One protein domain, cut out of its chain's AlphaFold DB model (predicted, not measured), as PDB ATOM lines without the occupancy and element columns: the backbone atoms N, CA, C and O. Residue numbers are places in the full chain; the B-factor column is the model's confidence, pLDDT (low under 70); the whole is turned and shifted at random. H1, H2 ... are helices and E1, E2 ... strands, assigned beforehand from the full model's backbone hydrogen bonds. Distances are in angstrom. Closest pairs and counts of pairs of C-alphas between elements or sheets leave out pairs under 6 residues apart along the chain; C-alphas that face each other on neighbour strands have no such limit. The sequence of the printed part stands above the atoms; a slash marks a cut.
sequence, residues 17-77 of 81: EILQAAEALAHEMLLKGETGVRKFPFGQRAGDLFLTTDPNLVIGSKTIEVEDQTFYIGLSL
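What this domain is: This is residues 17 to 77 of the 81 residues of an uncharacterized protein of Candidatus Magasanikbacteria bacterium GW2011_GWC2_37_14 (UniProt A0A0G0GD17). One helix, H1, packs on one face of a strongly twisted sheet of four strands, and the opposite face of the sheet has no named helix. The sheet is built of two hairpins, E1 with E2 and E3 with E4, set side by side so that E2 and E4 are in its middle. The printed part has 61 residues, in the order H1, E1, E2, E3, E4; the sheet's order is E1, E2, E4, E3, antiparallel throughout, and the class is mixed, helices and strands. The whole is compact, with a radius of gyration of the C-alphas of 10.7 A and spans of 32 by 21 by 16 A.

How they stand to each other: H1, residues 17 to 32, is on the sheet in two layers, a helix on one face of a sheet. Every O i to N i+4 pair in H1 is within hydrogen-bond range. E1, residues 38 to 41, is an edge strand and forms a hairpin with E2, residues 48 to 52; N 40 and O 49 are 2.8 A apart. The closest C-alphas of H1 and E2 are those of Ala 22 and Leu 51, 6.8 A apart. E3, residues 62 to 66, is the other edge strand, apart from E1; its closest C-alpha pair with H1 is Val 66 and Ala 26, 6.7 A. E3 forms a hairpin with E4, residues 69 to 76, where N 71 and O 64 are 2.8 A apart. E4 is antiparallel to E2 at 155 degrees, with N 50 and O 74 at 2.8 A.

Where its parts are: H1 begins at C-alpha 17, (33.095, 49.313, -43.126), and is 22.6 A long. E1 measures 10.0 A, E2 12.9 A and E3 13.3 A. E4 measures 22.4 A and ends at C-alpha 76, (41.399, 36.045, -46.163).

The domain as a whole: The C-alphas of Arg 45 and Asp 68 are the two farthest apart, 32.6 A. The printed part has no cut and no long link. Mean pLDDT of the printed part is 75.6; residues 35 to 36, 42 to 47, 57 to 61 and 77 are under 70.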
ATOM      1  N   GLU A  17      32.978  49.920 -44.454       76.94
ATOM      2  CA  GLU A  17      33.095  49.313 -43.126       76.94
ATOM      3  C   GLU A  17      34.444  48.598 -42.918       76.94
ATOM      4  O   GLU A  17      35.031  48.703 -41.845       76.94
ATOM      5  N   ILE A  18      34.974  47.926 -43.949       77.62
ATOM      6  CA  ILE A  18      36.289  47.261 -43.906       77.62
ATOM      7  C   ILE A  18      37.399  48.306 -43.810       77.62
ATOM      8  O   ILE A  18      38.330  48.143 -43.027       77.62
ATOM      9  N   LEU A  19      37.288  49.392 -44.580       79.25
ATOM     10  CA  LEU A  19      38.261  50.486 -44.552       79.25
ATOM     11  C   LEU A  19      38.283  51.183 -43.187       79.25
ATOM     12  O   LEU A  19      39.357  51.378 -42.630       79.25
ATOM     13  N   GLN A  20      37.112  51.481 -42.615       83.25
ATOM     14  CA  GLN A  20      37.017  52.058 -41.269       83.25
ATOM     15  C   GLN A  20      37.579  51.119 -40.196       83.25
ATOM     16  O   GLN A  20      38.296  51.565 -39.304       83.25
ATOM     17  N   ALA A  21      37.295  49.815 -40.283       81.50
ATOM     18  CA  ALA A  21      37.852  48.834 -39.354       81.50
ATOM     19  C   ALA A  21      39.381  48.734 -39.478       81.50
ATOM     20  O   ALA A  21      40.075  48.686 -38.464       81.50
ATOM     21  N   ALA A  22      39.913  48.742 -40.704       81.38
ATOM     22  CA  ALA A  22      41.348  48.724 -40.962       81.38
ATOM     23  C   ALA A  22      42.050  49.980 -40.418       81.38
ATOM     24  O   ALA A  22      43.094  49.861 -39.785       81.38
ATOM     25  N   GLU A  23      41.464  51.164 -40.606       85.38
ATOM     26  CA  GLU A  23      42.002  52.429 -40.089       85.38
ATOM     27  C   GLU A  23      41.979  52.488 -38.557       85.38
ATOM     28  O   GLU A  23      42.969  52.871 -37.931       85.38
ATOM     29  N   ALA A  24      40.887  52.040 -37.929       85.94
ATOM     30  CA  ALA A  24      40.812  51.930 -36.473       85.94
ATOM     31  C   ALA A  24      41.882  50.969 -35.929       85.94
ATOM     32  O   ALA A  24      42.541  51.254 -34.927       85.94
ATOM     33  N   LEU A  25      42.094  49.843 -36.617       82.75
ATOM     34  CA  LEU A  25      43.092  48.852 -36.243       82.75
ATOM     35  C   LEU A  25      44.526  49.372 -36.429       82.75
ATOM     36  O   LEU A  25      45.366  49.104 -35.568       82.75
ATOM     37  N   ALA A  26      44.792  50.135 -37.497       85.19
ATOM     38  CA  ALA A  26      46.067  50.818 -37.735       85.19
ATOM     39  C   ALA A  26      46.394  51.791 -36.602       85.19
ATOM     40  O   ALA A  26      47.470  51.695 -36.015       85.19
ATOM     41  N   HIS A  27      45.457  52.677 -36.248       86.12
ATOM     42  CA  HIS A  27      45.640  53.614 -35.139       86.12
ATOM     43  C   HIS A  27      45.940  52.888 -33.825       86.12
ATOM     44  O   HIS A  27      46.863  53.259 -33.106       86.12
ATOM     45  N   GLU A  28      45.209  51.816 -33.503       86.38
ATOM     46  CA  GLU A  28      45.504  51.036 -32.300       86.38
ATOM     47  C   GLU A  28      46.904  50.405 -32.326       86.38
ATOM     48  O   GLU A  28      47.577  50.370 -31.295       86.38
ATOM     49  N   MET A  29      47.339  49.886 -33.477       83.81
ATOM     50  CA  MET A  29      48.671  49.296 -33.635       83.81
ATOM     51  C   MET A  29      49.774  50.345 -33.474       83.81
ATOM     52  O   MET A  29      50.753  50.084 -32.777       83.81
ATOM     53  N   LEU A  30      49.585  51.545 -34.030       83.88
ATOM     54  CA  LEU A  30      50.489  52.685 -33.856       83.88
ATOM     55  C   LEU A  30      50.597  53.108 -32.394       83.88
ATOM     56  O   LEU A  30      51.701  53.203 -31.860       83.88
ATOM     57  N   LEU A  31      49.458  53.284 -31.719       84.94
ATOM     58  CA  LEU A  31      49.410  53.676 -30.307       84.94
ATOM     59  C   LEU A  31      50.112  52.668 -29.393       84.94
ATOM     60  O   LEU A  31      50.684  53.050 -28.372       84.94
ATOM     61  N   LYS A  32      50.071  51.380 -29.746       81.62
ATOM     62  CA  LYS A  32      50.739  50.309 -28.996       81.62
ATOM     63  C   LYS A  32      52.176  50.044 -29.454       81.62
ATOM     64  O   LYS A  32      52.882  49.295 -28.782       81.62
ATOM     65  N   GLY A  33      52.610  50.636 -30.569       76.12
ATOM     66  CA  GLY A  33      53.887  50.325 -31.214       76.12
ATOM     67  C   GLY A  33      53.982  48.874 -31.701       76.12
ATOM     68  O   GLY A  33      55.079  48.333 -31.818       76.12
ATOM     69  N   GLU A  34      52.846  48.218 -31.944       73.19
ATOM     70  CA  GLU A  34      52.794  46.834 -32.405       73.19
ATOM     71  C   GLU A  34      52.897  46.800 -33.932       73.19
ATOM     72  O   GLU A  34      51.947  47.115 -34.646       73.19
ATOM     73  N   THR A  35      54.050  46.385 -34.451       64.25
ATOM     74  CA  THR A  35      54.227  46.072 -35.872       64.25
ATOM     75  C   THR A  35      54.029  44.573 -36.064       64.25
ATOM     76  O   THR A  35      54.707  43.747 -35.456       64.25
ATOM     77  N   GLY A  36      53.034  44.180 -36.857       67.75
ATOM     78  CA  GLY A  36      52.688  42.766 -36.969       67.75
ATOM     79  C   GLY A  36      51.498  42.500 -37.866       67.75
ATOM     80  O   GLY A  36      51.152  43.326 -38.700       67.75
ATOM     81  N   VAL A  37      50.900  41.322 -37.706       72.56
ATOM     82  CA  VAL A  37      49.694  40.908 -38.423       72.56
ATOM     83  C   VAL A  37      48.559  40.831 -37.419       72.56
ATOM     84  O   VAL A  37      48.575  39.973 -36.534       72.56
ATOM     85  N   ARG A  38      47.563  41.705 -37.554       73.94
ATOM     86  CA  ARG A  38      46.395  41.697 -36.668       73.94
ATOM     87  C   ARG A  38      45.176  41.197 -37.425       73.94
ATOM     88  O   ARG A  38      44.825  41.766 -38.454       73.94
ATOM     89  N   LYS A  39      44.577  40.111 -36.922       72.44
ATOM     90  CA  LYS A  39      43.365  39.506 -37.483       72.44
ATOM     91  C   LYS A  39      42.139  40.129 -36.840       72.44
ATOM     92  O   LYS A  39      42.050  40.163 -35.612       72.44
ATOM     93  N   PHE A  40      41.200  40.578 -37.652       73.12
ATOM     94  CA  PHE A  40      39.920  41.083 -37.191       73.12
ATOM     95  C   PHE A  40      38.792  40.311 -37.887       73.12
ATOM     96  O   PHE A  40      38.717  40.342 -39.119       73.12
ATOM     97  N   PRO A  41      37.931  39.599 -37.137       70.25
ATOM     98  CA  PRO A  41      36.835  38.849 -37.731       70.25
ATOM     99  C   PRO A  41      35.820  39.830 -38.318       70.25
ATOM    100  O   PRO A  41      35.194  40.599 -37.587       70.25
ATOM    101  N   PHE A  42      35.657  39.816 -39.641       68.25
ATOM    102  CA  PHE A  42      34.742  40.716 -40.329       68.25
ATOM    103  C   PHE A  42      33.512  39.940 -40.829       68.25
ATOM    104  O   PHE A  42      33.578  39.162 -41.778       68.25
ATOM    105  N   GLY A  43      32.363  40.142 -40.169       63.59
ATOM    106  CA  GLY A  43      31.082  39.496 -40.496       63.59
ATOM    107  C   GLY A  43      30.977  38.004 -40.123       63.59
ATOM    108  O   GLY A  43      31.956  37.344 -39.802       63.59
ATOM    109  N   GLN A  44      29.762  37.435 -40.181       55.47
ATOM    110  CA  GLN A  44      29.501  36.022 -39.815       55.47
ATOM    111  C   GLN A  44      30.059  34.986 -40.819       55.47
ATOM    112  O   GLN A  44      30.075  33.796 -40.519       55.47
ATOM    113  N   ARG A  45      30.464  35.412 -42.024       52.91
ATOM    114  CA  ARG A  45      30.928  34.541 -43.126       52.91
ATOM    115  C   ARG A  45      32.051  35.145 -43.988       52.91
ATOM    116  O   ARG A  45      32.459  34.505 -44.948       52.91
ATOM    117  N   ALA A  46      32.508  36.374 -43.719       54.62
ATOM    118  CA  ALA A  46      33.185  37.194 -44.736       54.62
ATOM    119  C   ALA A  46      34.717  37.288 -44.611       54.62
ATOM    120  O   ALA A  46      35.344  38.021 -45.371       54.62
ATOM    121  N   GLY A  47      35.332  36.468 -43.760       65.00
ATOM    122  CA  GLY A  47      36.783  36.341 -43.701       65.00
ATOM    123  C   GLY A  47      37.462  37.166 -42.613       65.00
ATOM    124  O   GLY A  47      36.848  37.979 -41.922       65.00
ATOM    125  N   ASP A  48      38.747  36.893 -42.436       74.62
ATOM    126  CA  ASP A  48      39.619  37.611 -41.518       74.62
ATOM    127  C   ASP A  48      40.223  38.821 -42.249       74.62
ATOM    128  O   ASP A  48      40.779  38.693 -43.345       74.62
ATOM    129  N   LEU A  49      40.119  40.001 -41.637       77.44
ATOM    130  CA  LEU A  49      40.860  41.196 -42.033       77.44
ATOM    131  C   LEU A  49      42.250  41.137 -41.401       77.44
ATOM    132  O   LEU A  49      42.363  40.971 -40.190       77.44
ATOM    133  N   PHE A  50      43.289  41.301 -42.206       78.50
ATOM    134  CA  PHE A  50      44.682  41.315 -41.786       78.50
ATOM    135  C   PHE A  50      45.264  42.687 -42.057       78.50
ATOM    136  O   PHE A  50      45.175  43.188 -43.175       78.50
ATOM    137  N   LEU A  51      45.901  43.268 -41.049       83.06
ATOM    138  CA  LEU A  51      46.636  44.513 -41.203       83.06
ATOM    139  C   LEU A  51      48.093  44.304 -40.837       83.06
ATOM    140  O   LEU A  51      48.380  43.701 -39.800       83.06
ATOM    141  N   THR A  52      48.995  44.794 -41.682       82.38
ATOM    142  CA  THR A  52      50.431  44.736 -41.420       82.38
ATOM    143  C   THR A  52      51.186  45.905 -42.022       82.38
ATOM    144  O   THR A  52      50.724  46.523 -42.972       82.38
ATOM    145  N   THR A  53      52.352  46.205 -41.469       82.38
ATOM    146  CA  THR A  53      53.290  47.193 -42.009       82.38
ATOM    147  C   THR A  53      54.313  46.571 -42.961       82.38
ATOM    148  O   THR A  53      55.076  47.305 -43.583       82.38
ATOM    149  N   ASP A  54      54.349  45.237 -43.091       79.56
ATOM    150  CA  ASP A  54      55.304  44.550 -43.962       79.56
ATOM    151  C   ASP A  54      54.703  44.247 -45.353       79.56
ATOM    152  O   ASP A  54      53.733  43.488 -45.454       79.56
ATOM    153  N   PRO A  55      55.286  44.780 -46.445       74.56
ATOM    154  CA  PRO A  55      54.784  44.561 -47.803       74.56
ATOM    155  C   PRO A  55      54.923  43.119 -48.305       74.56
ATOM    156  O   PRO A  55      54.266  42.753 -49.275       74.56
ATOM    157  N   ASN A  56      55.787  42.296 -47.706       72.12
ATOM    158  CA  ASN A  56      56.009  40.917 -48.151       72.12
ATOM    159  C   ASN A  56      54.974  39.952 -47.567       72.12
ATOM    160  O   ASN A  56      54.816  38.842 -48.076       72.12
ATOM    161  N   LEU A  57      54.279  40.354 -46.499       66.00
ATOM    162  CA  LEU A  57      53.287  39.523 -45.819       66.00
ATOM    163  C   LEU A  57      51.915  39.527 -46.498       66.00
ATOM    164  O   LEU A  57      51.110  38.638 -46.218       66.00
ATOM    165  N   VAL A  58      51.634  40.483 -47.390       65.12
ATOM    166  CA  VAL A  58      50.336  40.573 -48.071       65.12
ATOM    167  C   VAL A  58      50.524  40.798 -49.568       65.12
ATOM    168  O   VAL A  58      51.060  41.810 -50.008       65.12
ATOM    169  N   ILE A  59      50.067  39.834 -50.366       56.81
ATOM    170  CA  ILE A  59      50.135  39.873 -51.830       56.81
ATOM    171  C   ILE A  59      48.753  40.283 -52.363       56.81
ATOM    172  O   ILE A  59      47.770  39.594 -52.103       56.81
ATOM    173  N   GLY A  60      48.671  41.381 -53.127       55.84
ATOM    174  CA  GLY A  60      47.433  41.816 -53.809       55.84
ATOM    175  C   GLY A  60      46.480  42.704 -52.995       55.84
ATOM    176  O   GLY A  60      45.292  42.775 -53.299       55.84
ATOM    177  N   SER A  61      46.985  43.365 -51.957       64.44
ATOM    178  CA  SER A  61      46.224  44.142 -50.969       64.44
ATOM    179  C   SER A  61      46.174  45.650 -51.223       64.44
ATOM    180  O   SER A  61      47.158  46.237 -51.671       64.44
ATOM    181  N   LYS A  62      45.066  46.298 -50.829       75.50
ATOM    182  CA  LYS A  62      44.984  47.769 -50.735       75.50
ATOM    183  C   LYS A  62      45.859  48.267 -49.584       75.50
ATOM    184  O   LYS A  62      45.972  47.595 -48.558       75.50
ATOM    185  N   THR A  63      46.426  49.456 -49.728       80.19
ATOM    186  CA  THR A  63      47.151  50.139 -48.654       80.19
ATOM    187  C   THR A  63      46.322  51.271 -48.061       80.19
ATOM    188  O   THR A  63      45.535  51.906 -48.766       80.19
ATOM    189  N   ILE A  64      46.511  51.528 -46.770       81.88
ATOM    190  CA  ILE A  64      46.059  52.749 -46.096       81.88
ATOM    191  C   ILE A  64      47.261  53.433 -45.456       81.88
ATOM    192  O   ILE A  64      48.209  52.771 -45.034       81.88
ATOM    193  N   GLU A  65      47.225  54.755 -45.400       84.44
ATOM    194  CA  GLU A  65      48.253  55.571 -44.762       84.44
ATOM    195  C   GLU A  65      47.649  56.187 -43.504       84.44
ATOM    196  O   GLU A  65      46.634  56.880 -43.578       84.44
ATOM    197  N   VAL A  66      48.246  55.900 -42.349       83.38
ATOM    198  CA  VAL A  66      47.779  56.376 -41.044       83.38
ATOM    199  C   VAL A  66      48.970  56.965 -40.306       83.38
ATOM    200  O   VAL A  66      49.964  56.275 -40.115       83.38
ATOM    201  N   GLU A  67      48.880  58.243 -39.932       80.88
ATOM    202  CA  GLU A  67      49.927  58.973 -39.194       80.88
ATOM    203  C   GLU A  67      51.355  58.757 -39.749       80.88
ATOM    204  O   GLU A  67      52.287  58.498 -38.995       80.88
ATOM    205  N   ASP A  68      51.521  58.861 -41.076       80.12
ATOM    206  CA  ASP A  68      52.796  58.676 -41.810       80.12
ATOM    207  C   ASP A  68      53.279  57.214 -41.946       80.12
ATOM    208  O   ASP A  68      54.317  56.937 -42.543       80.12
ATOM    209  N   GLN A  69      52.504  56.242 -41.458       81.62
ATOM    210  CA  GLN A  69      52.791  54.817 -41.599       81.62
ATOM    211  C   GLN A  69      51.872  54.168 -42.642       81.62
ATOM    212  O   GLN A  69      50.644  54.241 -42.564       81.62
ATOM    213  N   THR A  70      52.468  53.465 -43.606       83.62
ATOM    214  CA  THR A  70      51.719  52.641 -44.564       83.62
ATOM    215  C   THR A  70      51.365  51.286 -43.957       83.62
ATOM    216  O   THR A  70      52.237  50.574 -43.450       83.62
ATOM    217  N   PHE A  71      50.095  50.905 -44.073       83.62
ATOM    218  CA  PHE A  71      49.576  49.591 -43.715       83.62
ATOM    219  C   PHE A  71      48.985  48.889 -44.935       83.62
ATOM    220  O   PHE A  71      48.287  49.493 -45.748       83.62
ATOM    221  N   TYR A  72      49.225  47.587 -45.027       84.12
ATOM    222  CA  TYR A  72      48.729  46.688 -46.058       84.12
ATOM    223  C   TYR A  72      47.521  45.918 -45.522       84.12
ATOM    224  O   TYR A  72      47.601  45.278 -44.471       84.12
ATOM    225  N   ILE A  73      46.404  45.988 -46.251       80.69
ATOM    226  CA  ILE A  73      45.135  45.351 -45.895       80.69
ATOM    227  C   ILE A  73      44.981  44.031 -46.650       80.69
ATOM    228  O   ILE A  73      44.669  44.024 -47.837       80.69
ATOM    229  N   GLY A  74      45.129  42.909 -45.956       77.62
ATOM    230  CA  GLY A  74      44.768  41.589 -46.468       77.62
ATOM    231  C   GLY A  74      43.345  41.202 -46.078       77.62
ATOM    232  O   GLY A  74      42.931  41.424 -44.945       77.62
ATOM    233  N   LEU A  75      42.605  40.566 -46.984       75.19
ATOM    234  CA  LEU A  75      41.394  39.821 -46.638       75.19
ATOM    235  C   LEU A  75      41.650  38.345 -46.928       75.19
ATOM    236  O   LEU A  75      41.930  37.989 -48.071       75.19
ATOM    237  N   SER A  76      41.529  37.483 -45.919       70.06
ATOM    238  CA  SER A  76      41.399  36.045 -46.163       70.06
ATOM    239  C   SER A  76      39.930  35.698 -46.063       70.06
ATOM    240  O   SER A  76      39.376  35.708 -44.967       70.06
ATOM    241  N   LEU A  77      39.299  35.367 -47.187       63.59
ATOM    242  CA  LEU A  77      37.970  34.765 -47.162       63.59
ATOM    243  C   LEU A  77      38.049  33.470 -46.341       63.59
ATOM    244  O   LEU A  77      38.919  32.627 -46.564       63.59
TER     245      LEU A  77